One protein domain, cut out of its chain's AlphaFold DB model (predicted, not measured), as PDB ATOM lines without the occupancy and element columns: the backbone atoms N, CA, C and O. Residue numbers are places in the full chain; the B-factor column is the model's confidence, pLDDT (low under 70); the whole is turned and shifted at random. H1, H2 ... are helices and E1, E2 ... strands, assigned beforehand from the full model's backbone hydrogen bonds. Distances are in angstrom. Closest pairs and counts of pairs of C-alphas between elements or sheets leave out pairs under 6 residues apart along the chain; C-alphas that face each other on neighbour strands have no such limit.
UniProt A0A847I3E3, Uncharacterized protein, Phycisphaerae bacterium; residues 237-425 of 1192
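This is residues 237 to 425 of the 1192 residues of an uncharacterized protein of Phycisphaerae bacterium (UniProt A0A847I3E3). A five-stranded parallel sheet makes the middle, with H2 and H4 packed on one face and H1 on the other; farther out on H1's side is the helical hairpin H5 and H6, with H5 packed on H1. On the side of H2 and H4, the small strand hairpin E4 and E5 packs on H2, and short H3 packs on H4. The printed part has 189 residues, with six named helices and seven named strands in the order E1 H1 E2 H2 E3 E4 E5 H3 E6 H4 E7 H5 H6; the large sheet runs E2 E1 E3 E6 E7, and the antiparallel pair E4 and E5 is a second sheet. The class is mixed, though under half of the residues are in named elements. The whole is compact, with a radius of gyration of the C-alphas of 15.9 A and spans of 46 by 42 by 34 A.

In the large sheet, E2 is residues 268 to 271, E1 240 to 245 (16.3 A), E3 309 to 315 (16.2 A), E6 349 to 353 and E7 387 to 391. E1 begins at C-alpha 240 (5.138, -24.903, 48.694). E4 is residues 322 to 327 (16.1 A) and E5 330 to 335 (15.3 A). The helices are H1, 255 to 261; H2, 279 to 286; H3, 336 to 339; H4, 373 to 378; H5, 401 to 408; and H6, 413 to 423, 15.5 A long, ending at C-alpha 423 (30.515, -26.718, 55.181).

Within hydrogen-bond range are N 243 and O 269 of E1 and E2, 2.9 A; N 313 and O 242 of E3 and E1, 2.9 A; N 351 and O 312 of E6 and E3, 2.8 A; and N 352 and O 389 of E6 and E7, 2.8 A. E1, H1, E2 and E6, H4, E7 are strand-helix-strand units, parallel neighbour strands with a helix between, and E2, H2, E3 is a split one, with E1 between its strands; the three crossovers are right-handed. H2 is over E1 at a height over the sheet of 9.8 A, and H4, on the same face, is over E7 at 8.0 A. H1, on the opposite face, is over E1 at 9.8 A. H1 touches H5 at a shallow tilt of 16 degrees, the same way, closest at the C-alphas of Met 261 and Gly 408, 4.8 A. H5 and H6 form a hairpin, closest at the C-alphas of Leu 403 and Gly 416, 3.8 A. In the hairpin E4 and E5, N 325 and O 332 are 2.9 A apart. The closest C-alphas of H2 and E4 are those of Arg 279 and Ser 325, 5.5 A. H3 touches H4, closest at the C-alphas of Ala 336 and Leu 373, 5.0 A. In H1, H2, H4, H5 and H6 every O i to N i+4 pair is within hydrogen-bond range; H3 is too short for one.

The C-alphas farthest apart, of Glu 299 and Ser 422, are 48.2 A apart. The printed part has no cut. The long links are H2 to E3 and E6 to H4. Mean pLDDT of the printed part is 71.9; 76 residues are under 70, among them 245 to 278 and 321 to 333.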
ATOM      1  N   ASN A 237      -1.142 -19.531  51.946       43.41
ATOM      2  CA  ASN A 237      -1.433 -20.286  53.177       43.41
ATOM      3  C   ASN A 237      -0.782 -21.689  53.147       43.41
ATOM      4  O   ASN A 237      -1.205 -22.583  53.873       43.41
ATOM      5  N   THR A 238       0.197 -21.889  52.259       51.09
ATOM      6  CA  THR A 238       0.861 -23.167  51.947       51.09
ATOM      7  C   THR A 238       2.303 -22.863  51.548       51.09
ATOM      8  O   THR A 238       2.523 -22.141  50.570       51.09
ATOM      9  N   GLN A 239       3.288 -23.369  52.285       63.09
ATOM     10  CA  GLN A 239       4.706 -23.089  52.037       63.09
ATOM     11  C   GLN A 239       5.261 -24.040  50.972       63.09
ATOM     12  O   GLN A 239       6.144 -24.847  51.233       63.09
ATOM     13  N   ARG A 240       4.747 -23.958  49.744       71.50
ATOM     14  CA  ARG A 240       5.138 -24.903  48.694       71.50
ATOM     15  C   ARG A 240       6.523 -24.648  48.115       71.50
ATOM     16  O   ARG A 240       6.890 -23.507  47.816       71.50
ATOM     17  N   GLY A 241       7.243 -25.742  47.895       75.56
ATOM     18  CA  GLY A 241       8.505 -25.790  47.169       75.56
ATOM     19  C   GLY A 241       8.339 -26.470  45.812       75.56
ATOM     20  O   GLY A 241       7.638 -27.472  45.692       75.56
ATOM     21  N   LEU A 242       9.004 -25.933  44.796       77.50
ATOM     22  CA  LEU A 242       9.223 -26.599  43.516       77.50
ATOM     23  C   LEU A 242      10.680 -27.055  43.452       77.50
ATOM     24  O   LEU A 242      11.582 -26.227  43.587       77.50
ATOM     25  N   VAL A 243      10.914 -28.343  43.204       76.56
ATOM     26  CA  VAL A 243      12.243 -28.865  42.863       76.56
ATOM     27  C   VAL A 243      12.239 -29.311  41.413       76.56
ATOM     28  O   VAL A 243      11.390 -30.099  40.989       76.56
ATOM     29  N   TYR A 244      13.196 -28.785  40.658       72.75
ATOM     30  CA  TYR A 244      13.327 -29.014  39.230       72.75
ATOM     31  C   TYR A 244      14.743 -29.528  38.945       72.75
ATOM     32  O   TYR A 244      15.705 -28.758  38.991       72.75
ATOM     33  N   GLU A 245      14.880 -30.843  38.734       69.19
ATOM     34  CA  GLU A 245      16.179 -31.530  38.646       69.19
ATOM     35  C   GLU A 245      16.536 -31.950  37.214       69.19
ATOM     36  O   GLU A 245      15.732 -32.507  36.469       69.19
ATOM     37  N   TYR A 246      17.797 -31.721  36.858       62.91
ATOM     38  CA  TYR A 246      18.438 -32.178  35.634       62.91
ATOM     39  C   TYR A 246      19.033 -33.590  35.784       62.91
ATOM     40  O   TYR A 246      19.852 -33.844  36.669       62.91
ATOM     41  N   ASP A 247      18.687 -34.483  34.851       50.41
ATOM     42  CA  ASP A 247      19.350 -35.779  34.605       50.41
ATOM     43  C   ASP A 247      19.262 -36.829  35.740       50.41
ATOM     44  O   ASP A 247      19.967 -37.835  35.694       50.41
ATOM     45  N   GLY A 248      18.419 -36.611  36.763       45.91
ATOM     46  CA  GLY A 248      18.002 -37.599  37.783       45.91
ATOM     47  C   GLY A 248      19.125 -38.330  38.537       45.91
ATOM     48  O   GLY A 248      18.911 -39.402  39.107       45.91
ATOM     49  N   SER A 249      20.347 -37.800  38.485       41.03
ATOM     50  CA  SER A 249      21.586 -38.561  38.701       41.03
ATOM     51  C   SER A 249      22.194 -38.363  40.089       41.03
ATOM     52  O   SER A 249      23.258 -38.918  40.389       41.03
ATOM     53  N   LYS A 250      21.546 -37.577  40.957       45.91
ATOM     54  CA  LYS A 250      22.044 -37.255  42.297       45.91
ATOM     55  C   LYS A 250      20.918 -37.392  43.312       45.91
ATOM     56  O   LYS A 250      20.060 -36.533  43.410       45.91
ATOM     57  N   SER A 251      20.971 -38.418  44.160       44.44
ATOM     58  CA  SER A 251      20.078 -38.495  45.322       44.44
ATOM     59  C   SER A 251      20.382 -37.348  46.299       44.44
ATOM     60  O   SER A 251      21.289 -37.478  47.126       44.44
ATOM     61  N   ILE A 252      19.651 -36.237  46.189       56.72
ATOM     62  CA  ILE A 252      19.823 -35.020  46.992       56.72
ATOM     63  C   ILE A 252      19.553 -35.354  48.474       56.72
ATOM     64  O   ILE A 252      18.404 -35.633  48.824       56.72
ATOM     65  N   PRO A 253      20.558 -35.352  49.374       51.06
ATOM     66  CA  PRO A 253      20.345 -35.761  50.766       51.06
ATOM     67  C   PRO A 253      19.394 -34.815  51.510       51.06
ATOM     68  O   PRO A 253      18.474 -35.273  52.183       51.06
ATOM     69  N   TRP A 254      19.580 -33.510  51.305       57.25
ATOM     70  CA  TRP A 254      18.861 -32.418  51.967       57.25
ATOM     71  C   TRP A 254      17.481 -32.090  51.374       57.25
ATOM     72  O   TRP A 254      16.807 -31.162  51.821       57.25
ATOM     73  N   LEU A 255      17.011 -32.859  50.387       60.31
ATOM     74  CA  LEU A 255      15.641 -32.743  49.871       60.31
ATOM     75  C   LEU A 255      14.603 -33.095  50.954       60.31
ATOM     76  O   LEU A 255      13.519 -32.514  50.995       60.31
ATOM     77  N   TYR A 256      14.970 -33.991  51.875       58.38
ATOM     78  CA  TYR A 256      14.189 -34.299  53.072       58.38
ATOM     79  C   TYR A 256      14.178 -33.145  54.081       58.38
ATOM     80  O   TYR A 256      13.140 -32.898  54.689       58.38
ATOM     81  N   ASP A 257      15.282 -32.404  54.222       57.19
ATOM     82  CA  ASP A 257      15.364 -31.257  55.133       57.19
ATOM     83  C   ASP A 257      14.476 -30.107  54.635       57.19
ATOM     84  O   ASP A 257      13.726 -29.524  55.417       57.19
ATOM     85  N   MET A 258      14.462 -29.855  53.318       60.41
ATOM     86  CA  MET A 258      13.528 -28.904  52.704       60.41
ATOM     87  C   MET A 258      12.067 -29.335  52.911       60.41
ATOM     88  O   MET A 258      11.251 -28.544  53.375       60.41
ATOM     89  N   ALA A 259      11.733 -30.601  52.634       58.59
ATOM     90  CA  ALA A 259      10.380 -31.126  52.849       58.59
ATOM     91  C   ALA A 259       9.952 -31.123  54.332       58.59
ATOM     92  O   ALA A 259       8.761 -31.014  54.629       58.59
ATOM     93  N   SER A 260      10.906 -31.217  55.265       58.00
ATOM     94  CA  SER A 260      10.660 -31.086  56.704       58.00
ATOM     95  C   SER A 260      10.463 -29.630  57.130       58.00
ATOM     96  O   SER A 260       9.601 -29.361  57.963       58.00
ATOM     97  N   MET A 261      11.232 -28.689  56.573       59.81
ATOM     98  CA  MET A 261      11.096 -27.253  56.848       59.81
ATOM     99  C   MET A 261       9.737 -26.725  56.369       59.81
ATOM    100  O   MET A 261       9.061 -25.998  57.094       59.81
ATOM    101  N   LEU A 262       9.281 -27.179  55.199       56.81
ATOM    102  CA  LEU A 262       7.990 -26.814  54.603       56.81
ATOM    103  C   LEU A 262       6.787 -27.587  55.198       56.81
ATOM    104  O   LEU A 262       5.688 -27.523  54.658       56.81
ATOM    105  N   ASN A 263       6.973 -28.308  56.313       51.47
ATOM    106  CA  ASN A 263       5.960 -29.057  57.081       51.47
ATOM    107  C   ASN A 263       5.147 -30.150  56.347       51.47
ATOM    108  O   ASN A 263       4.387 -30.869  57.003       51.47
ATOM    109  N   ALA A 264       5.324 -30.360  55.040       42.41
ATOM    110  CA  ALA A 264       4.711 -31.474  54.322       42.41
ATOM    111  C   ALA A 264       5.553 -31.961  53.132       42.41
ATOM    112  O   ALA A 264       5.865 -31.214  52.209       42.41
ATOM    113  N   ALA A 265       5.766 -33.278  53.067       35.31
ATOM    114  CA  ALA A 265       6.253 -33.952  51.858       35.31
ATOM    115  C   ALA A 265       5.235 -33.935  50.693       35.31
ATOM    116  O   ALA A 265       5.568 -34.349  49.590       35.31
ATOM    117  N   GLU A 266       4.007 -33.456  50.931       37.81
ATOM    118  CA  GLU A 266       2.987 -33.175  49.907       37.81
ATOM    119  C   GLU A 266       3.004 -31.700  49.436       37.81
ATOM    120  O   GLU A 266       2.274 -31.349  48.510       37.81
ATOM    121  N   GLU A 267       3.837 -30.829  50.032       50.97
ATOM    122  CA  GLU A 267       4.025 -29.428  49.603       50.97
ATOM    123  C   GLU A 267       5.320 -29.197  48.800       50.97
ATOM    124  O   GLU A 267       5.584 -28.076  48.367       50.97
ATOM    125  N   VAL A 268       6.099 -30.252  48.528       49.34
ATOM    126  CA  VAL A 268       7.227 -30.211  47.585       49.34
ATOM    127  C   VAL A 268       6.845 -30.943  46.301       49.34
ATOM    128  O   VAL A 268       6.835 -32.172  46.283       49.34
ATOM    129  N   ASP A 269       6.557 -30.206  45.226       54.16
ATOM    130  CA  ASP A 269       6.395 -30.815  43.899       54.16
ATOM    131  C   ASP A 269       7.784 -31.065  43.283       54.16
ATOM    132  O   ASP A 269       8.680 -30.216  43.353       54.16
ATOM    133  N   GLN A 270       7.971 -32.261  42.730       53.44
ATOM    134  CA  GLN A 270       9.258 -32.815  42.312       53.44
ATOM    135  C   GLN A 270       9.176 -33.283  40.857       53.44
ATOM    136  O   GLN A 270       8.760 -34.406  40.558       53.44
ATOM    137  N   ALA A 271       9.596 -32.417  39.936       52.66
ATOM    138  CA  ALA A 271       9.615 -32.725  38.512       52.66
ATOM    139  C   ALA A 271      10.876 -33.546  38.168       52.66
ATOM    140  O   ALA A 271      11.916 -32.994  37.813       52.66
ATOM    141  N   HIS A 272      10.781 -34.874  38.313       48.59
ATOM    142  CA  HIS A 272      11.896 -35.827  38.157       48.59
ATOM    143  C   HIS A 272      11.819 -36.734  36.908       48.59
ATOM    144  O   HIS A 272      12.614 -37.661  36.783       48.59
ATOM    145  N   THR A 273      10.856 -36.533  36.002       45.12
ATOM    146  CA  THR A 273      10.615 -37.448  34.867       45.12
ATOM    147  C   THR A 273      10.663 -36.743  33.516       45.12
ATOM    148  O   THR A 273       9.930 -35.775  33.314       45.12
ATOM    149  N   ASP A 274      11.418 -37.312  32.573       47.28
ATOM    150  CA  ASP A 274      11.647 -36.819  31.200       47.28
ATOM    151  C   ASP A 274      10.371 -36.518  30.379       47.28
ATOM    152  O   ASP A 274      10.415 -35.783  29.396       47.28
ATOM    153  N   GLU A 275       9.225 -37.098  30.753       46.84
ATOM    154  CA  GLU A 275       7.921 -36.868  30.104       46.84
ATOM    155  C   GLU A 275       7.220 -35.574  30.581       46.84
ATOM    156  O   GLU A 275       6.297 -35.094  29.918       46.84
ATOM    157  N   LEU A 276       7.655 -35.000  31.712       51.50
ATOM    158  CA  LEU A 276       7.022 -33.857  32.393       51.50
ATOM    159  C   LEU A 276       7.939 -32.641  32.586       51.50
ATOM    160  O   LEU A 276       7.429 -31.543  32.776       51.50
ATOM    161  N   THR A 277       9.264 -32.794  32.543       59.44
ATOM    162  CA  THR A 277      10.193 -31.656  32.626       59.44
ATOM    163  C   THR A 277      10.355 -30.991  31.258       59.44
ATOM    164  O   THR A 277      10.855 -31.603  30.320       59.44
ATOM    165  N   CYS A 278       9.951 -29.722  31.133       68.88
ATOM    166  CA  CYS A 278      10.347 -28.830  30.037       68.88
ATOM    167  C   CYS A 278      10.086 -27.357  30.364       68.88
ATOM    168  O   CYS A 278       9.343 -27.036  31.286       68.88
ATOM    169  N   ARG A 279      10.643 -26.434  29.564       76.38
ATOM    170  CA  ARG A 279      10.443 -24.978  29.709       76.38
ATOM    171  C   ARG A 279       8.973 -24.579  29.828       76.38
ATOM    172  O   ARG A 279       8.665 -23.679  30.597       76.38
ATOM    173  N   ALA A 280       8.081 -25.212  29.065       76.06
ATOM    174  CA  ALA A 280       6.653 -24.896  29.097       76.06
ATOM    175  C   ALA A 280       6.003 -25.287  30.437       76.06
ATOM    176  O   ALA A 280       5.259 -24.487  30.998       76.06
ATOM    177  N   ASP A 281       6.330 -26.468  30.970       78.25
ATOM    178  CA  ASP A 281       5.905 -26.926  32.298       78.25
ATOM    179  C   ASP A 281       6.528 -26.067  33.416       78.25
ATOM    180  O   ASP A 281       5.803 -25.530  34.252       78.25
ATOM    181  N   TYR A 282       7.843 -25.837  33.379       79.81
ATOM    182  CA  TYR A 282       8.544 -25.018  34.370       79.81
ATOM    183  C   TYR A 282       7.989 -23.591  34.444       79.81
ATOM    184  O   TYR A 282       7.681 -23.100  35.533       79.81
ATOM    185  N   LEU A 283       7.804 -22.936  33.289       81.25
ATOM    186  CA  LEU A 283       7.182 -21.615  33.230       81.25
ATOM    187  C   LEU A 283       5.742 -21.673  33.745       81.25
ATOM    188  O   LEU A 283       5.394 -20.864  34.598       81.25
ATOM    189  N   ALA A 284       4.935 -22.663  33.342       81.12
ATOM    190  CA  ALA A 284       3.571 -22.810  33.850       81.12
ATOM    191  C   ALA A 284       3.511 -22.943  35.382       81.12
ATOM    192  O   ALA A 284       2.634 -22.344  36.012       81.12
ATOM    193  N   ARG A 285       4.465 -23.665  35.987       82.31
ATOM    194  CA  ARG A 285       4.601 -23.819  37.444       82.31
ATOM    195  C   ARG A 285       4.954 -22.508  38.134       82.31
ATOM    196  O   ARG A 285       4.214 -22.095  39.025       82.31
ATOM    197  N   ILE A 286       6.038 -21.838  37.731       82.94
ATOM    198  CA  ILE A 286       6.460 -20.595  38.403       82.94
ATOM    199  C   ILE A 286       5.515 -19.421  38.115       82.94
ATOM    200  O   ILE A 286       5.406 -18.528  38.945       82.94
ATOM    201  N   GLN A 287       4.813 -19.423  36.979       85.75
ATOM    202  CA  GLN A 287       3.793 -18.428  36.616       85.75
ATOM    203  C   GLN A 287       2.385 -18.781  37.140       85.75
ATOM    204  O   GLN A 287       1.434 -18.045  36.879       85.75
ATOM    205  N   ASN A 288       2.241 -19.896  37.869       80.56
ATOM    206  CA  ASN A 288       1.000 -20.330  38.513       80.56
ATOM    207  C   ASN A 288      -0.208 -20.442  37.551       80.56
ATOM    208  O   ASN A 288      -1.314 -19.990  37.851       80.56
ATOM    209  N   LEU A 289      -0.007 -21.038  36.368       81.44
ATOM    210  CA  LEU A 289      -1.028 -21.094  35.305       81.44
ATOM    211  C   LEU A 289      -2.187 -22.079  35.573       81.44
ATOM    212  O   LEU A 289      -3.126 -22.148  34.779       81.44
ATOM    213  N   GLY A 290      -2.137 -22.851  36.662       75.31
ATOM    214  CA  GLY A 290      -3.133 -23.863  37.047       75.31
ATOM    215  C   GLY A 290      -3.076 -25.172  36.247       75.31
ATOM    216  O   GLY A 290      -3.338 -26.237  36.801       75.31
ATOM    217  N   GLU A 291      -2.659 -25.124  34.982       76.81
ATOM    218  CA  GLU A 291      -2.450 -26.287  34.110       76.81
ATOM    219  C   GLU A 291      -1.134 -26.145  33.317       76.81
ATOM    220  O   GLU A 291      -0.760 -25.042  32.913       76.81
ATOM    221  N   ALA A 292      -0.446 -27.264  33.072       69.75
ATOM    222  CA  ALA A 292       0.764 -27.362  32.251       69.75
ATOM    223  C   ALA A 292       0.549 -28.341  31.081       69.75
ATOM    224  O   ALA A 292      -0.085 -29.382  31.242       69.75
ATOM    225  N   ALA A 293       1.069 -28.027  29.891       65.19
ATOM    226  CA  ALA A 293       0.996 -28.935  28.741       65.19
ATOM    227  C   ALA A 293       2.027 -30.078  28.878       65.19
ATOM    228  O   ALA A 293       3.155 -29.796  29.290       65.19
ATOM    229  N   PRO A 294       1.703 -31.337  28.514       63.97
ATOM    230  CA  PRO A 294       2.653 -32.445  28.611       63.97
ATOM    231  C   PRO A 294       3.886 -32.228  27.724       63.97
ATOM    232  O   PRO A 294       3.770 -31.983  26.522       63.97
ATOM    233  N   CYS A 295       5.082 -32.375  28.290       66.44
ATOM    234  CA  CYS A 295       6.334 -32.148  27.563       66.44
ATOM    235  C   CYS A 295       6.611 -33.224  26.501       66.44
ATOM    236  O   CYS A 295       7.245 -32.943  25.482       66.44
ATOM    237  N   SER A 296       6.088 -34.439  26.698       58.22
ATOM    238  CA  SER A 296       6.119 -35.526  25.713       58.22
ATOM    239  C   SER A 296       5.060 -35.418  24.605       58.22
ATOM    240  O   SER A 296       5.229 -36.042  23.558       58.22
ATOM    241  N   ASP A 297       3.969 -34.671  24.818       63.41
ATOM    242  CA  ASP A 297       2.882 -34.489  23.842       63.41
ATOM    243  C   ASP A 297       2.204 -33.107  23.991       63.41
ATOM    244  O   ASP A 297       1.259 -32.958  24.770       63.41
ATOM    245  N   PRO A 298       2.640 -32.095  23.214       58.78
ATOM    246  CA  PRO A 298       2.037 -30.760  23.221       58.78
ATOM    247  C   PRO A 298       0.596 -30.679  22.682       58.78
ATOM    248  O   PRO A 298       0.004 -29.599  22.747       58.78
ATOM    249  N   GLU A 299       0.036 -31.762  22.125       57.50
ATOM    250  CA  GLU A 299      -1.391 -31.865  21.767       57.50
ATOM    251  C   GLU A 299      -2.204 -32.679  22.804       57.50
ATOM    252  O   GLU A 299      -3.422 -32.815  22.656       57.50
ATOM    253  N   GLY A 300      -1.554 -33.190  23.858       61.91
ATOM    254  CA  GLY A 300      -2.170 -33.949  24.946       61.91
ATOM    255  C   GLY A 300      -2.971 -33.099  25.943       61.91
ATOM    256  O   GLY A 300      -2.839 -31.877  26.009       61.91
ATOM    257  N   ASP A 301      -3.810 -33.766  26.746       65.88
ATOM    258  CA  ASP A 301      -4.609 -33.113  27.793       65.88
ATOM    259  C   ASP A 301      -3.692 -32.443  28.848       65.88
ATOM    260  O   ASP A 301      -2.791 -33.110  29.369       65.88
ATOM    261  N   PRO A 302      -3.905 -31.156  29.201       67.44
ATOM    262  CA  PRO A 302      -3.099 -30.468  30.207       67.44
ATOM    263  C   PRO A 302      -3.140 -31.135  31.588       67.44
ATOM    264  O   PRO A 302      -4.188 -31.572  32.067       67.44
ATOM    265  N   VAL A 303      -1.988 -31.163  32.255       68.31
ATOM    266  CA  VAL A 303      -1.820 -31.669  33.619       68.31
ATOM    267  C   VAL A 303      -2.108 -30.533  34.610       68.31
ATOM    268  O   VAL A 303      -1.426 -29.507  34.555       68.31
ATOM    269  N   PRO A 304      -3.073 -30.678  35.538       67.69
ATOM    270  CA  PRO A 304      -3.286 -29.693  36.595       67.69
ATOM    271  C   PRO A 304      -2.058 -29.595  37.505       67.69
ATOM    272  O   PRO A 304      -1.610 -30.604  38.052       67.69
ATOM    273  N   ILE A 305      -1.537 -28.383  37.694       73.12
ATOM    274  CA  ILE A 305      -0.409 -28.111  38.595       73.12
ATOM    275  C   ILE A 305      -0.923 -27.586  39.946       73.12
ATOM    276  O   ILE A 305      -1.869 -26.795  39.961       73.12
ATOM    277  N   PRO A 306      -0.324 -27.976  41.092       63.72
ATOM    278  CA  PRO A 306      -0.801 -27.556  42.415       63.72
ATOM    279  C   PRO A 306      -0.875 -26.038  42.623       63.72
ATOM    280  O   PRO A 306      -1.784 -25.574  43.313       63.72
ATOM    281  N   GLY A 307       0.075 -25.294  42.048       65.19
ATOM    282  CA  GLY A 307       0.178 -23.837  42.152       65.19
ATOM    283  C   GLY A 307       0.782 -23.322  43.465       65.19
ATOM    284  O   GLY A 307       1.127 -24.097  44.360       65.19
ATOM    285  N   ASP A 308       0.880 -21.996  43.571       71.56
ATOM    286  CA  ASP A 308       1.275 -21.245  44.779       71.56
ATOM    287  C   ASP A 308       2.643 -21.637  45.394       71.56
ATOM    288  O   ASP A 308       2.798 -21.738  46.614       71.56
ATOM    289  N   TYR A 309       3.658 -21.858  44.549       77.94
ATOM    290  CA  TYR A 309       5.045 -22.080  44.985       77.94
ATOM    291  C   TYR A 309       5.679 -20.804  45.549       77.94
ATOM    292  O   TYR A 309       5.620 -19.750  44.917       77.94
ATOM    293  N   HIS A 310       6.355 -20.925  46.693       77.44
ATOM    294  CA  HIS A 310       7.108 -19.841  47.339       77.44
ATOM    295  C   HIS A 310       8.619 -20.014  47.195       77.44
ATOM    296  O   HIS A 310       9.335 -19.016  47.085       77.44
ATOM    297  N   PHE A 311       9.080 -21.266  47.164       79.62
ATOM    298  CA  PHE A 311      10.471 -21.649  46.959       79.62
ATOM    299  C   PHE A 311      10.623 -22.363  45.615       79.62
ATOM    300  O   PHE A 311       9.825 -23.246  45.293       79.62
ATOM    301  N   VAL A 312      11.674 -22.039  44.866       81.94
ATOM    302  CA  VAL A 312      12.123 -22.819  43.704       81.94
ATOM    303  C   VAL A 312      13.577 -23.218  43.908       81.94
ATOM    304  O   VAL A 312      14.431 -22.356  44.107       81.94
ATOM    305  N   LEU A 313      13.861 -24.514  43.824       82.12
ATOM    306  CA  LEU A 313      15.206 -25.066  43.711       82.12
ATOM    307  C   LEU A 313      15.387 -25.581  42.280       82.12
ATOM    308  O   LEU A 313      14.852 -26.632  41.919       82.12
ATOM    309  N   GLU A 314      16.133 -24.830  41.471       79.31
ATOM    310  CA  GLU A 314      16.515 -25.242  40.121       79.31
ATOM    311  C   GLU A 314      17.912 -25.873  40.165       79.31
ATOM    312  O   GLU A 314      18.880 -25.240  40.593       79.31
ATOM    313  N   LEU A 315      18.013 -27.130  39.738       75.44
ATOM    314  CA  LEU A 315      19.240 -27.925  39.709       75.44
ATOM    315  C   LEU A 315      19.529 -28.287  38.253       75.44
ATOM    316  O   LEU A 315      19.086 -29.331  37.777       75.44
ATOM    317  N   SER A 316      20.227 -27.411  37.530       71.06
ATOM    318  CA  SER A 316      20.329 -27.467  36.065       71.06
ATOM    319  C   SER A 316      21.704 -27.052  35.530       71.06
ATOM    320  O   SER A 316      22.575 -26.587  36.267       71.06
ATOM    321  N   HIS A 317      21.931 -27.215  34.223       74.19
ATOM    322  CA  HIS A 317      22.986 -26.454  33.555       74.19
ATOM    323  C   HIS A 317      22.541 -24.998  33.363       74.19
ATOM    324  O   HIS A 317      21.352 -24.689  33.311       74.19
ATOM    325  N   GLY A 318      23.505 -24.081  33.299       73.38
ATOM    326  CA  GLY A 318      23.210 -22.654  33.323       73.38
ATOM    327  C   GLY A 318      24.195 -21.799  32.551       73.38
ATOM    328  O   GLY A 318      25.243 -22.259  32.096       73.38
ATOM    329  N   SER A 319      23.789 -20.547  32.402       70.88
ATOM    330  CA  SER A 319      24.557 -19.428  31.888       70.88
ATOM    331  C   SER A 319      24.109 -18.152  32.605       70.88
ATOM    332  O   SER A 319      23.014 -18.083  33.168       70.88
ATOM    333  N   HIS A 320      24.916 -17.100  32.510       72.62
ATOM    334  CA  HIS A 320      24.680 -15.816  33.175       72.62
ATOM    335  C   HIS A 320      23.296 -15.197  32.896       72.62
ATOM    336  O   HIS A 320      22.699 -14.594  33.787       72.62
ATOM    337  N   GLY A 321      22.758 -15.384  31.685       63.91
ATOM    338  CA  GLY A 321      21.447 -14.868  31.273       63.91
ATOM    339  C   GLY A 321      20.297 -15.881  31.308       63.91
ATOM    340  O   GLY A 321      19.164 -15.517  30.990       63.91
ATOM    341  N   GLY A 322      20.541 -17.148  31.661       64.06
ATOM    342  CA  GLY A 322      19.517 -18.191  31.578       64.06
ATOM    343  C   GLY A 322      19.969 -19.584  31.991       64.06
ATOM    344  O   GLY A 322      21.107 -19.977  31.740       64.06
ATOM    345  N   ALA A 323      19.043 -20.346  32.564       59.84
ATOM    346  CA  ALA A 323      19.241 -21.741  32.950       59.84
ATOM    347  C   ALA A 323      18.683 -22.717  31.889       59.84
ATOM    348  O   ALA A 323      18.119 -22.272  30.887       59.84
ATOM    349  N   THR A 324      18.849 -24.037  32.042       58.94
ATOM    350  CA  THR A 324      18.398 -25.029  31.040       58.94
ATOM    351  C   THR A 324      17.320 -25.973  31.557       58.94
ATOM    352  O   THR A 324      17.520 -26.672  32.549       58.94
ATOM    353  N   SER A 325      16.254 -26.127  30.776       49.69
ATOM    354  CA  SER A 325      15.297 -27.229  30.911       49.69
ATOM    355  C   SER A 325      15.525 -28.305  29.847       49.69
ATOM    356  O   SER A 325      15.963 -28.012  28.730       49.69
ATOM    357  N   HIS A 326      15.219 -29.555  30.190       44.94
ATOM    358  CA  HIS A 326      15.243 -30.668  29.247       44.94
ATOM    359  C   HIS A 326      14.014 -30.680  28.332       44.94
ATOM    360  O   HIS A 326      12.919 -30.348  28.760       44.94
ATOM    361  N   ILE A 327      14.208 -31.134  27.095       35.84
ATOM    362  CA  ILE A 327      13.438 -32.222  26.473       35.84
ATOM    363  C   ILE A 327      14.488 -33.200  25.893       35.84
ATOM    364  O   ILE A 327      15.655 -32.831  25.721       35.84
ATOM    365  N   PHE A 328      14.113 -34.451  25.612       37.16
ATOM    366  CA  PHE A 328      14.939 -35.447  24.909       37.16
ATOM    367  C   PHE A 328      15.799 -34.837  23.778       37.16
ATOM    368  O   PHE A 328      15.272 -34.235  22.839       37.16
ATOM    369  N   ASP A 329      17.126 -34.989  23.884       36.84
ATOM    370  CA  ASP A 329      18.175 -34.474  22.977       36.84
ATOM    371  C   ASP A 329      18.152 -32.956  22.653       36.84
ATOM    372  O   ASP A 329      18.949 -32.482  21.834       36.84
ATOM    373  N   ASN A 330      17.287 -32.163  23.299       42.50
ATOM    374  CA  ASN A 330      17.078 -30.744  23.005       42.50
ATOM    375  C   ASN A 330      17.069 -29.905  24.294       42.50
ATOM    376  O   ASN A 330      16.091 -29.881  25.034       42.50
ATOM    377  N   TYR A 331      18.160 -29.173  24.532       54.38
ATOM    378  CA  TYR A 331      18.251 -28.186  25.610       54.38
ATOM    379  C   TYR A 331      17.366 -26.971  25.297       54.38
ATOM    380  O   TYR A 331      17.630 -26.241  24.335       54.38
ATOM    381  N   GLU A 332      16.348 -26.722  26.121       60.81
ATOM    382  CA  GLU A 332      15.525 -25.512  26.057       60.81
ATOM    383  C   GLU A 332      15.976 -24.509  27.131       60.81
ATOM    384  O   GLU A 332      15.754 -24.706  28.329       60.81
ATOM    385  N   GLY A 333      16.614 -23.417  26.699       67.94
ATOM    386  CA  GLY A 333      17.078 -22.350  27.588       67.94
ATOM    387  C   GLY A 333      15.933 -21.512  28.169       67.94
ATOM    388  O   GLY A 333      15.121 -20.946  27.431       67.94
ATOM    389  N   ILE A 334      15.901 -21.398  29.496       73.81
ATOM    390  CA  ILE A 334      15.024 -20.523  30.275       73.81
ATOM    391  C   ILE A 334      15.800 -19.238  30.601       73.81
ATOM    392  O   ILE A 334      16.341 -19.044  31.689       73.81
ATOM    393  N   TYR A 335      15.883 -18.354  29.610       79.56
ATOM    394  CA  TYR A 335      16.502 -17.035  29.748       79.56
ATOM    395  C   TYR A 335      15.685 -16.084  30.628       79.56
ATOM    396  O   TYR A 335      14.460 -16.206  30.703       79.56
ATOM    397  N   ALA A 336      16.350 -15.094  31.226       79.75
ATOM    398  CA  ALA A 336      15.756 -14.058  32.078       79.75
ATOM    399  C   ALA A 336      14.576 -13.315  31.419       79.75
ATOM    400  O   ALA A 336      13.621 -12.934  32.090       79.75
ATOM    401  N   SER A 337      14.577 -13.193  30.090       78.38
ATOM    402  CA  SER A 337      13.466 -12.639  29.308       78.38
ATOM    403  C   SER A 337      12.149 -13.426  29.427       78.38
ATOM    404  O   SER A 337      11.091 -12.834  29.232       78.38
ATOM    405  N   HIS A 338      12.181 -14.720  29.777       82.94
ATOM    406  CA  HIS A 338      10.976 -15.495  30.106       82.94
ATOM    407  C   HIS A 338      10.488 -15.207  31.532       82.94
ATOM    408  O   HIS A 338       9.288 -15.075  31.743       82.94
ATOM    409  N   TYR A 339      11.404 -15.063  32.498       82.75
ATOM    410  CA  TYR A 339      11.070 -14.693  33.879       82.75
ATOM    411  C   TYR A 339      10.483 -13.273  33.970       82.75
ATOM    412  O   TYR A 339       9.592 -13.026  34.773       82.75
ATOM    413  N   LEU A 340      10.935 -12.348  33.116       83.12
ATOM    414  CA  LEU A 340      10.382 -10.992  33.022       83.12
ATOM    415  C   LEU A 340       9.074 -10.906  32.206       83.12
ATOM    416  O   LEU A 340       8.467  -9.830  32.172       83.12
ATOM    417  N   ALA A 341       8.647 -11.984  31.536       84.75
ATOM    418  CA  ALA A 341       7.451 -12.000  30.694       84.75
ATOM    419  C   ALA A 341       6.152 -12.147  31.505       84.75
ATOM    420  O   ALA A 341       6.136 -12.682  32.607       84.75
ATOM    421  N   GLU A 342       5.039 -11.693  30.923       83.81
ATOM    422  CA  GLU A 342       3.710 -11.819  31.529       83.81
ATOM    423  C   GLU A 342       3.052 -13.176  31.212       83.81
ATOM    424  O   GLU A 342       3.089 -13.598  30.049       83.81
ATOM    425  N   PRO A 343       2.361 -13.816  32.178       86.62
ATOM    426  CA  PRO A 343       2.210 -13.393  33.575       86.62
ATOM    427  C   PRO A 343       3.494 -13.592  34.398       86.62
ATOM    428  O   PRO A 343       4.202 -14.580  34.212       86.62
ATOM    429  N   LYS A 344       3.795 -12.660  35.306       85.62
ATOM    430  CA  LYS A 344       5.003 -12.719  36.149       85.62
ATOM    431  C   LYS A 344       5.078 -13.990  37.017       85.62
ATOM    432  O   LYS A 344       4.044 -14.445  37.510       85.62
ATOM    433  N   PRO A 345       6.287 -14.522  37.284       86.81
ATOM    434  CA  PRO A 345       6.491 -15.570  38.276       86.81
ATOM    435  C   PRO A 345       6.065 -15.156  39.694       86.81
ATOM    436  O   PRO A 345       6.327 -14.033  40.134       86.81
ATOM    437  N   THR A 346       5.435 -16.086  40.414       84.00
ATOM    438  CA  THR A 346       4.916 -15.909  41.782       84.00
ATOM    439  C   THR A 346       5.850 -16.312  42.939       84.00
ATOM    440  O   THR A 346       5.605 -15.819  44.041       84.00
ATOM    441  N   PRO A 347       6.886 -17.167  42.782       84.50
ATOM    442  CA  PRO A 347       7.783 -17.505  43.886       84.50
ATOM    443  C   PRO A 347       8.569 -16.319  44.456       84.50
ATOM    444  O   PRO A 347       8.972 -15.395  43.749       84.50
ATOM    445  N   VAL A 348       8.821 -16.389  45.764       84.62
ATOM    446  CA  VAL A 348       9.485 -15.340  46.554       84.62
ATOM    447  C   VAL A 348      10.985 -15.618  46.701       84.62
ATOM    448  O   VAL A 348      11.786 -14.683  46.793       84.62
ATOM    449  N   VAL A 349      11.369 -16.899  46.705       87.25
ATOM    450  CA  VAL A 349      12.739 -17.378  46.928       87.25
ATOM    451  C   VAL A 349      13.159 -18.326  45.809       87.25
ATOM    452  O   VAL A 349      12.477 -19.315  45.541       87.25
ATOM    453  N   TYR A 350      14.320 -18.065  45.210       89.44
ATOM    454  CA  TYR A 350      14.944 -18.951  44.228       89.44
ATOM    455  C   TYR A 350      16.329 -19.407  44.689       89.44
ATOM    456  O   TYR A 350      17.121 -18.616  45.203       89.44
ATOM    457  N   ILE A 351      16.636 -20.676  44.445       88.31
ATOM    458  CA  ILE A 351      17.965 -21.268  44.574       88.31
ATOM    459  C   ILE A 351      18.335 -21.797  43.188       88.31
ATOM    460  O   ILE A 351      17.823 -22.825  42.747       88.31
ATOM    461  N   LEU A 352      19.183 -21.051  42.485       86.12
ATOM    462  CA  LEU A 352      19.621 -21.339  41.122       86.12
ATOM    463  C   LEU A 352      20.967 -22.071  41.178       86.12
ATOM    464  O   LEU A 352      22.038 -21.466  41.070       86.12
ATOM    465  N   HIS A 353      20.907 -23.387  41.384       82.25
ATOM    466  CA  HIS A 353      22.067 -24.275  41.401       82.25
ATOM    467  C   HIS A 353      22.436 -24.673  39.962       82.25
ATOM    468  O   HIS A 353      22.292 -25.818  39.534       82.25
ATOM    469  N   SER A 354      22.880 -23.674  39.199       77.75
ATOM    470  CA  SER A 354      23.334 -23.775  37.811       77.75
ATOM    471  C   SER A 354      24.446 -22.747  37.548       77.75
ATOM    472  O   SER A 354      24.699 -21.886  38.387       77.75
ATOM    473  N   CYS A 355      25.186 -22.859  36.439       81.00
ATOM    474  CA  CYS A 355      26.416 -22.078  36.230       81.00
ATOM    475  C   CYS A 355      26.153 -20.604  35.864       81.00
ATOM    476  O   CYS A 355      25.518 -20.320  34.849       81.00
ATOM    477  N   GLY A 356      26.689 -19.668  36.651       81.25
ATOM    478  CA  GLY A 356      26.735 -18.234  36.343       81.25
ATOM    479  C   GLY A 356      25.495 -17.331  36.548       81.25
ATOM    480  O   GLY A 356      25.675 -16.120  36.396       81.25
ATOM    481  N   PRO A 357      24.259 -17.771  36.893       86.12
ATOM    482  CA  PRO A 357      23.098 -16.869  36.915       86.12
ATOM    483  C   PRO A 357      23.185 -15.775  37.993       86.12
ATOM    484  O   PRO A 357      22.485 -14.769  37.910       86.12
ATOM    485  N   GLY A 358      24.038 -15.949  39.002       89.44
ATOM    486  CA  GLY A 358      24.293 -14.994  40.077       89.44
ATOM    487  C   GLY A 358      25.303 -13.897  39.738       89.44
ATOM    488  O   GLY A 358      25.568 -13.067  40.604       89.44
ATOM    489  N   GLU A 359      25.877 -13.862  38.527       88.06
ATOM    490  CA  GLU A 359      26.919 -12.895  38.142       88.06
ATOM    491  C   GLU A 359      26.402 -11.440  38.086       88.06
ATOM    492  O   GLU A 359      26.128 -10.853  37.035       88.06
ATOM    493  N   PHE A 360      26.322 -10.815  39.259       89.56
ATOM    494  CA  PHE A 360      25.761  -9.482  39.473       89.56
ATOM    495  C   PHE A 360      26.559  -8.335  38.834       89.56
ATOM    496  O   PHE A 360      26.116  -7.187  38.870       89.56
ATOM    497  N   VAL A 361      27.720  -8.617  38.241       87.56
ATOM    498  CA  VAL A 361      28.562  -7.627  37.550       87.56
ATOM    499  C   VAL A 361      28.404  -7.664  36.028       87.56
ATOM    500  O   VAL A 361      28.840  -6.714  35.372       87.56
ATOM    501  N   ARG A 362      27.755  -8.692  35.447       82.81
ATOM    502  CA  ARG A 362      27.569  -8.758  33.989       82.81
ATOM    503  C   ARG A 362      26.742  -7.572  33.512       82.81
ATOM    504  O   ARG A 362      25.714  -7.240  34.100       82.81
ATOM    505  N   VAL A 363      27.168  -6.951  32.419       76.06
ATOM    506  CA  VAL A 363      26.380  -5.934  31.714       76.06
ATOM    507  C   VAL A 363      25.775  -6.583  30.464       76.06
ATOM    508  O   VAL A 363      26.527  -7.202  29.706       76.06
ATOM    509  N   PRO A 364      24.459  -6.454  30.207       70.75
ATOM    510  CA  PRO A 364      23.843  -6.938  28.971       70.75
ATOM    511  C   PRO A 364      24.523  -6.341  27.729       70.75
ATOM    512  O   PRO A 364      24.760  -5.133  27.655       70.75
ATOM    513  N   THR A 365      24.833  -7.168  26.726       68.31
ATOM    514  CA  THR A 365      25.520  -6.724  25.495       68.31
ATOM    515  C   THR A 365      24.748  -7.123  24.233       68.31
ATOM    516  O   THR A 365      23.950  -8.052  24.272       68.31
ATOM    517  N   PRO A 366      25.012  -6.512  23.061       66.12
ATOM    518  CA  PRO A 366      24.399  -6.949  21.801       66.12
ATOM    519  C   PRO A 366      24.759  -8.379  21.352       66.12
ATOM    520  O   PRO A 366      24.144  -8.872  20.411       66.12
ATOM    521  N   ALA A 367      25.764  -9.013  21.971       56.19
ATOM    522  CA  ALA A 367      26.108 -10.424  21.762       56.19
ATOM    523  C   ALA A 367      25.449 -11.344  22.807       56.19
ATOM    524  O   ALA A 367      25.066 -12.460  22.479       56.19
ATOM    525  N   TRP A 368      25.276 -10.841  24.033       61.81
ATOM    526  CA  TRP A 368      24.678 -11.527  25.178       61.81
ATOM    527  C   TRP A 368      23.592 -10.626  25.795       61.81
ATOM    528  O   TRP A 368      23.856  -9.940  26.790       61.81
ATOM    529  N   PRO A 369      22.399 -10.539  25.174       63.72
ATOM    530  CA  PRO A 369      21.361  -9.591  25.583       63.72
ATOM    531  C   PRO A 369      20.649 -10.003  26.877       63.72
ATOM    532  O   PRO A 369      20.041  -9.161  27.522       63.72
ATOM    533  N   GLU A 370      20.748 -11.276  27.262       63.78
ATOM    534  CA  GLU A 370      20.014 -11.892  28.378       63.78
ATOM    535  C   GLU A 370      20.620 -11.594  29.762       63.78
ATOM    536  O   GLU A 370      20.011 -11.910  30.780       63.78
ATOM    537  N   GLY A 371      21.767 -10.905  29.809       69.62
ATOM    538  CA  GLY A 371      22.229 -10.193  31.001       69.62
ATOM    539  C   GLY A 371      22.609 -11.080  32.186       69.62
ATOM    540  O   GLY A 371      23.557 -11.859  32.099       69.62
ATOM    541  N   ASN A 372      21.917 -10.859  33.304       79.94
ATOM    542  CA  ASN A 372      22.201 -11.378  34.638       79.94
ATOM    543  C   ASN A 372      20.902 -11.890  35.295       79.94
ATOM    544  O   ASN A 372      20.129 -11.120  35.865       79.94
ATOM    545  N   LEU A 373      20.651 -13.201  35.207       85.44
ATOM    546  CA  LEU A 373      19.373 -13.822  35.581       85.44
ATOM    547  C   LEU A 373      18.977 -13.572  37.045       85.44
ATOM    548  O   LEU A 373      17.857 -13.142  37.308       85.44
ATOM    549  N   GLY A 374      19.880 -13.819  37.993       89.62
ATOM    550  CA  GLY A 374      19.616 -13.685  39.426       89.62
ATOM    551  C   GLY A 374      19.222 -12.261  39.836       89.62
ATOM    552  O   GLY A 374      18.169 -12.097  40.451       89.62
ATOM    553  N   PRO A 375      19.994 -11.219  39.463       90.38
ATOM    554  CA  PRO A 375      19.601  -9.826  39.673       90.38
ATOM    555  C   PRO A 375      18.304  -9.440  38.954       90.38
ATOM    556  O   PRO A 375      17.458  -8.780  39.553       90.38
ATOM    557  N   ALA A 376      18.111  -9.863  37.699       86.50
ATOM    558  CA  ALA A 376      16.882  -9.577  36.960       86.50
ATOM    559  C   ALA A 376      15.639 -10.175  37.638       86.50
ATOM    560  O   ALA A 376      14.588  -9.543  37.644       86.50
ATOM    561  N   LEU A 377      15.775 -11.359  38.240       89.38
ATOM    562  CA  LEU A 377      14.715 -12.040  38.974       89.38
ATOM    563  C   LEU A 377      14.465 -11.393  40.345       89.38
ATOM    564  O   LEU A 377      13.335 -11.019  40.640       89.38
ATOM    565  N   ALA A 378      15.512 -11.193  41.154       92.12
ATOM    566  CA  ALA A 378      15.416 -10.585  42.487       92.12
ATOM    567  C   ALA A 378      14.866  -9.146  42.463       92.12
ATOM    568  O   ALA A 378      14.190  -8.719  43.402       92.12
ATOM    569  N   PHE A 379      15.171  -8.393  41.400       93.62
ATOM    570  CA  PHE A 379      14.940  -6.950  41.316       93.62
ATOM    571  C   PHE A 379      14.008  -6.526  40.168       93.62
ATOM    572  O   PHE A 379      13.912  -5.334  39.878       93.62
ATOM    573  N   ASP A 380      13.259  -7.450  39.554       91.12
ATOM    574  CA  ASP A 380      12.081  -7.095  38.746       91.12
ATOM    575  C   ASP A 380      11.134  -6.243  39.617       91.12
ATOM    576  O   ASP A 380      10.764  -6.703  40.699       91.12
ATOM    577  N   PRO A 381      10.753  -5.007  39.236       89.12
ATOM    578  CA  PRO A 381       9.840  -4.183  40.031       89.12
ATOM    579  C   PRO A 381       8.439  -4.797  40.176       89.12
ATOM    580  O   PRO A 381       7.809  -4.598  41.217       89.12
ATOM    581  N   ASP A 382       7.992  -5.566  39.181       86.88
ATOM    582  CA  ASP A 382       6.643  -6.135  39.093       86.88
ATOM    583  C   ASP A 382       6.597  -7.635  39.485       86.88
ATOM    584  O   ASP A 382       5.517  -8.214  39.588       86.88
ATOM    585  N   GLY A 383       7.756  -8.266  39.715       86.88
ATOM    586  CA  GLY A 383       7.883  -9.671  40.127       86.88
ATOM    587  C   GLY A 383       7.735  -9.908  41.638       86.88
ATOM    588  O   GLY A 383       7.921  -9.001  42.451       86.88
ATOM    589  N   ALA A 384       7.428 -11.151  42.029       86.06
ATOM    590  CA  ALA A 384       7.216 -11.536  43.433       86.06
ATOM    591  C   ALA A 384       8.508 -11.802  44.234       86.06
ATOM    592  O   ALA A 384       8.485 -11.772  45.466       86.06
ATOM    593  N   ALA A 385       9.633 -12.043  43.555       88.62
ATOM    594  CA  ALA A 385      10.881 -12.440  44.195       88.62
ATOM    595  C   ALA A 385      11.428 -11.377  45.166       88.62
ATOM    596  O   ALA A 385      11.368 -10.164  44.918       88.62
ATOM    597  N   LEU A 386      12.004 -11.869  46.265       90.81
ATOM    598  CA  LEU A 386      12.730 -11.090  47.268       90.81
ATOM    599  C   LEU A 386      14.136 -11.630  47.545       90.81
ATOM    600  O   LEU A 386      14.970 -10.880  48.054       90.81
ATOM    601  N   LEU A 387      14.413 -12.897  47.222       92.69
ATOM    602  CA  LEU A 387      15.701 -13.528  47.484       92.69
ATOM    603  C   LEU A 387      16.095 -14.491  46.359       92.69
ATOM    604  O   LEU A 387      15.290 -15.325  45.941       92.69
ATOM    605  N   VAL A 388      17.348 -14.411  45.909       94.31
ATOM    606  CA  VAL A 388      17.931 -15.364  44.955       94.31
ATOM    607  C   VAL A 388      19.320 -15.788  45.431       94.31
ATOM    608  O   VAL A 388      20.230 -14.964  45.506       94.31
ATOM    609  N   LEU A 389      19.494 -17.076  45.725       93.38
ATOM    610  CA  LEU A 389      20.801 -17.701  45.943       93.38
ATOM    611  C   LEU A 389      21.264 -18.299  44.609       93.38
ATOM    612  O   LEU A 389      20.535 -19.087  44.007       93.38
ATOM    613  N   ALA A 390      22.440 -17.911  44.120       91.06
ATOM    614  CA  ALA A 390      22.904 -18.281  42.780       91.06
ATOM    615  C   ALA A 390      24.436 -18.350  42.678       91.06
ATOM    616  O   ALA A 390      25.139 -17.744  43.487       91.06
ATOM    617  N   TYR A 391      24.956 -19.053  41.664       88.12
ATOM    618  CA  TYR A 391      26.397 -19.094  41.377       88.12
ATOM    619  C   TYR A 391      26.848 -17.977  40.428       88.12
ATOM    620  O   TYR A 391      26.153 -17.673  39.462       88.12
ATOM    621  N   THR A 392      28.033 -17.404  40.650       88.69
ATOM    622  CA  THR A 392      28.670 -16.400  39.778       88.69
ATOM    623  C   THR A 392      29.527 -17.001  38.656       88.69
ATOM    624  O   THR A 392      29.761 -16.315  37.670       88.69
ATOM    625  N   ASP A 393      29.915 -18.280  38.755       83.81
ATOM    626  CA  ASP A 393      30.523 -19.102  37.684       83.81
ATOM    627  C   ASP A 393      30.032 -20.568  37.834       83.81
ATOM    628  O   ASP A 393      28.859 -20.793  38.137       83.81
ATOM    629  N   LYS A 394      30.880 -21.582  37.622       77.06
ATOM    630  CA  LYS A 394      30.544 -23.015  37.615       77.06
ATOM    631  C   LYS A 394      29.913 -23.497  38.925       77.06
ATOM    632  O   LYS A 394      30.537 -23.425  39.983       77.06
ATOM    633  N   ALA A 395      28.725 -24.092  38.837       70.00
ATOM    634  CA  ALA A 395      28.069 -24.711  39.984       70.00
ATOM    635  C   ALA A 395      28.896 -25.886  40.547       70.00
ATOM    636  O   ALA A 395      29.217 -26.843  39.837       70.00
ATOM    637  N   SER A 396      29.231 -25.806  41.836       65.25
ATOM    638  CA  SER A 396      29.935 -26.838  42.608       65.25
ATOM    639  C   SER A 396      28.954 -27.641  43.481       65.25
ATOM    640  O   SER A 396      27.744 -27.452  43.409       65.25
ATOM    641  N   ARG A 397      29.435 -28.568  44.323       63.22
ATOM    642  CA  ARG A 397      28.569 -29.291  45.276       63.22
ATOM    643  C   ARG A 397      28.387 -28.505  46.582       63.22
ATOM    644  O   ARG A 397      28.863 -28.946  47.622       63.22
ATOM    645  N   THR A 398      27.695 -27.366  46.534       74.50
ATOM    646  CA  THR A 398      27.214 -26.716  47.767       74.50
ATOM    647  C   THR A 398      26.121 -27.569  48.403       74.50
ATOM    648  O   THR A 398      25.171 -27.962  47.722       74.50
ATOM    649  N   ASP A 399      26.251 -27.838  49.699       77.12
ATOM    650  CA  ASP A 399      25.229 -28.507  50.507       77.12
ATOM    651  C   ASP A 399      24.255 -27.458  51.079       77.12
ATOM    652  O   ASP A 399      24.677 -26.461  51.671       77.12
ATOM    653  N   TYR A 400      22.947 -27.663  50.874       77.94
ATOM    654  CA  TYR A 400      21.883 -26.763  51.343       77.94
ATOM    655  C   TYR A 400      21.128 -27.274  52.586       77.94
ATOM    656  O   TYR A 400      20.205 -26.604  53.043       77.94
ATOM    657  N   GLY A 401      21.503 -28.418  53.169       75.31
ATOM    658  CA  GLY A 401      20.915 -28.936  54.414       75.31
ATOM    659  C   GLY A 401      20.905 -27.924  55.572       75.31
ATOM    660  O   GLY A 401      19.847 -27.723  56.177       75.31
ATOM    661  N   PRO A 402      22.016 -27.203  55.846       80.38
ATOM    662  CA  PRO A 402      22.042 -26.176  56.887       80.38
ATOM    663  C   PRO A 402      21.047 -25.037  56.654       80.38
ATOM    664  O   PRO A 402      20.406 -24.587  57.601       80.38
ATOM    665  N   LEU A 403      20.846 -24.613  55.400       82.69
ATOM    666  CA  LEU A 403      19.879 -23.570  55.054       82.69
ATOM    667  C   LEU A 403      18.465 -23.961  55.499       82.69
ATOM    668  O   LEU A 403      17.795 -23.180  56.174       82.69
ATOM    669  N   TRP A 404      18.031 -25.182  55.186       77.25
ATOM    670  CA  TRP A 404      16.707 -25.676  55.578       77.25
ATOM    671  C   TRP A 404      16.588 -25.899  57.086       77.25
ATOM    672  O   TRP A 404      15.557 -25.561  57.668       77.25
ATOM    673  N   SER A 405      17.649 -26.390  57.732       73.25
ATOM    674  CA  SER A 405      17.705 -26.556  59.189       73.25
ATOM    675  C   SER A 405      17.542 -25.217  59.925       73.25
ATOM    676  O   SER A 405      16.685 -25.092  60.802       73.25
ATOM    677  N   ARG A 406      18.291 -24.187  59.510       77.75
ATOM    678  CA  ARG A 406      18.261 -22.835  60.092       77.75
ATOM    679  C   ARG A 406      16.925 -22.131  59.863       77.75
ATOM    680  O   ARG A 406      16.357 -21.580  60.804       77.75
ATOM    681  N   LEU A 407      16.369 -22.220  58.653       75.44
ATOM    682  CA  LEU A 407      15.033 -21.687  58.351       75.44
ATOM    683  C   LEU A 407      13.932 -22.405  59.147       75.44
ATOM    684  O   LEU A 407      13.006 -21.753  59.626       75.44
ATOM    685  N   GLY A 408      14.046 -23.724  59.341       67.06
ATOM    686  CA  GLY A 408      13.146 -24.504  60.198       67.06
ATOM    687  C   GLY A 408      13.256 -24.156  61.689       67.06
ATOM    688  O   GLY A 408      12.277 -24.286  62.419       67.06
ATOM    689  N   ALA A 409      14.415 -23.659  62.136       70.25
ATOM    690  CA  ALA A 409      14.628 -23.119  63.481       70.25
ATOM    691  C   ALA A 409      14.153 -21.657  63.654       70.25
ATOM    692  O   ALA A 409      14.237 -21.117  64.757       70.25
ATOM    693  N   GLY A 410      13.655 -21.009  62.592       71.81
ATOM    694  CA  GLY A 410      13.223 -19.606  62.609       71.81
ATOM    695  C   GLY A 410      14.357 -18.580  62.462       71.81
ATOM    696  O   GLY A 410      14.131 -17.382  62.653       71.81
ATOM    697  N   GLU A 411      15.569 -19.020  62.115       82.19
ATOM    698  CA  GLU A 411      16.676 -18.129  61.753       82.19
ATOM    699  C   GLU A 411      16.491 -17.564  60.329       82.19
ATOM    700  O   GLU A 411      15.601 -17.972  59.575       82.19
ATOM    701  N   CYS A 412      17.299 -16.568  59.957       87.25
ATOM    702  CA  CYS A 412      17.211 -15.951  58.634       87.25
ATOM    703  C   CYS A 412      17.985 -16.731  57.557       87.25
ATOM    704  O   CYS A 412      18.897 -17.508  57.855       87.25
ATOM    705  N   PHE A 413      17.665 -16.468  56.284       89.44
ATOM    706  CA  PHE A 413      18.381 -17.044  55.135       89.44
ATOM    707  C   PHE A 413      19.895 -16.791  55.183       89.44
ATOM    708  O   PHE A 413      20.665 -17.618  54.703       89.44
ATOM    709  N   GLY A 414      20.325 -15.673  55.771       93.19
ATOM    710  CA  GLY A 414      21.722 -15.299  55.951       93.19
ATOM    711  C   GLY A 414      22.493 -16.272  56.842       93.19
ATOM    712  O   GLY A 414      23.528 -16.774  56.414       93.19
ATOM    713  N   GLU A 415      21.985 -16.604  58.035       90.81
ATOM    714  CA  GLU A 415      22.644 -17.584  58.919       90.81
ATOM    715  C   GLU A 415      22.703 -18.973  58.270       90.81
ATOM    716  O   GLU A 415      23.752 -19.621  58.284       90.81
ATOM    717  N   GLY A 416      21.619 -19.390  57.605       88.94
ATOM    718  CA  GLY A 416      21.596 -20.615  56.802       88.94
ATOM    719  C   GLY A 416      22.637 -20.618  55.680       88.94
ATOM    720  O   GLY A 416      23.375 -21.588  55.518       88.94
ATOM    721  N   PHE A 417      22.758 -19.514  54.941       92.31
ATOM    722  CA  PHE A 417      23.753 -19.355  53.881       92.31
ATOM    723  C   PHE A 417      25.191 -19.366  54.427       92.31
ATOM    724  O   PHE A 417      26.052 -20.040  53.860       92.31
ATOM    725  N   ARG A 418      25.449 -18.697  55.557       93.25
ATOM    726  CA  ARG A 418      26.748 -18.705  56.252       93.25
ATOM    727  C   ARG A 418      27.160 -20.112  56.671       93.25
ATOM    728  O   ARG A 418      28.310 -20.491  56.464       93.25
ATOM    729  N   GLU A 419      26.230 -20.905  57.197       89.94
ATOM    730  CA  GLU A 419      26.506 -22.291  57.579       89.94
ATOM    731  C   GLU A 419      26.720 -23.200  56.354       89.94
ATOM    732  O   GLU A 419      27.673 -23.979  56.338       89.94
ATOM    733  N   CYS A 420      25.950 -23.026  55.272       86.31
ATOM    734  CA  CYS A 420      26.218 -23.689  53.989       86.31
ATOM    735  C   CYS A 420      27.624 -23.377  53.448       86.31
ATOM    736  O   CYS A 420      28.320 -24.289  53.002       86.31
ATOM    737  N   MET A 421      28.072 -22.118  53.523       88.50
ATOM    738  CA  MET A 421      29.432 -21.711  53.132       88.50
ATOM    739  C   MET A 421      30.511 -22.191  54.120       88.50
ATOM    740  O   MET A 421      31.661 -22.373  53.725       88.50
ATOM    741  N   SER A 422      30.154 -22.456  55.380       85.62
ATOM    742  CA  SER A 422      31.052 -23.074  56.365       85.62
ATOM    743  C   SER A 422      31.315 -24.557  56.089       85.62
ATOM    744  O   SER A 422      32.406 -25.028  56.405       85.62
ATOM    745  N   ILE A 423      30.342 -25.295  55.538       79.31
ATOM    746  CA  ILE A 423      30.515 -26.718  55.181       79.31
ATOM    747  C   ILE A 423      30.865 -26.939  53.703       79.31
ATOM    748  O   ILE A 423      31.316 -28.022  53.338       79.31
ATOM    749  N   SER A 424      30.714 -25.907  52.867       76.00
ATOM    750  CA  SER A 424      31.080 -25.897  51.444       76.00
ATOM    751  C   SER A 424      32.259 -24.936  51.191       76.00
ATOM    752  O   SER A 424      32.091 -23.951  50.475       76.00
ATOM    753  N   PRO A 425      33.458 -25.162  51.770       63.78
ATOM    754  CA  PRO A 425      34.566 -24.197  51.735       63.78
ATOM    755  C   PRO A 425      35.074 -23.848  50.324       63.78
ATOM    756  O   PRO A 425      35.651 -22.781  50.147       63.78
TER     757      PRO A 425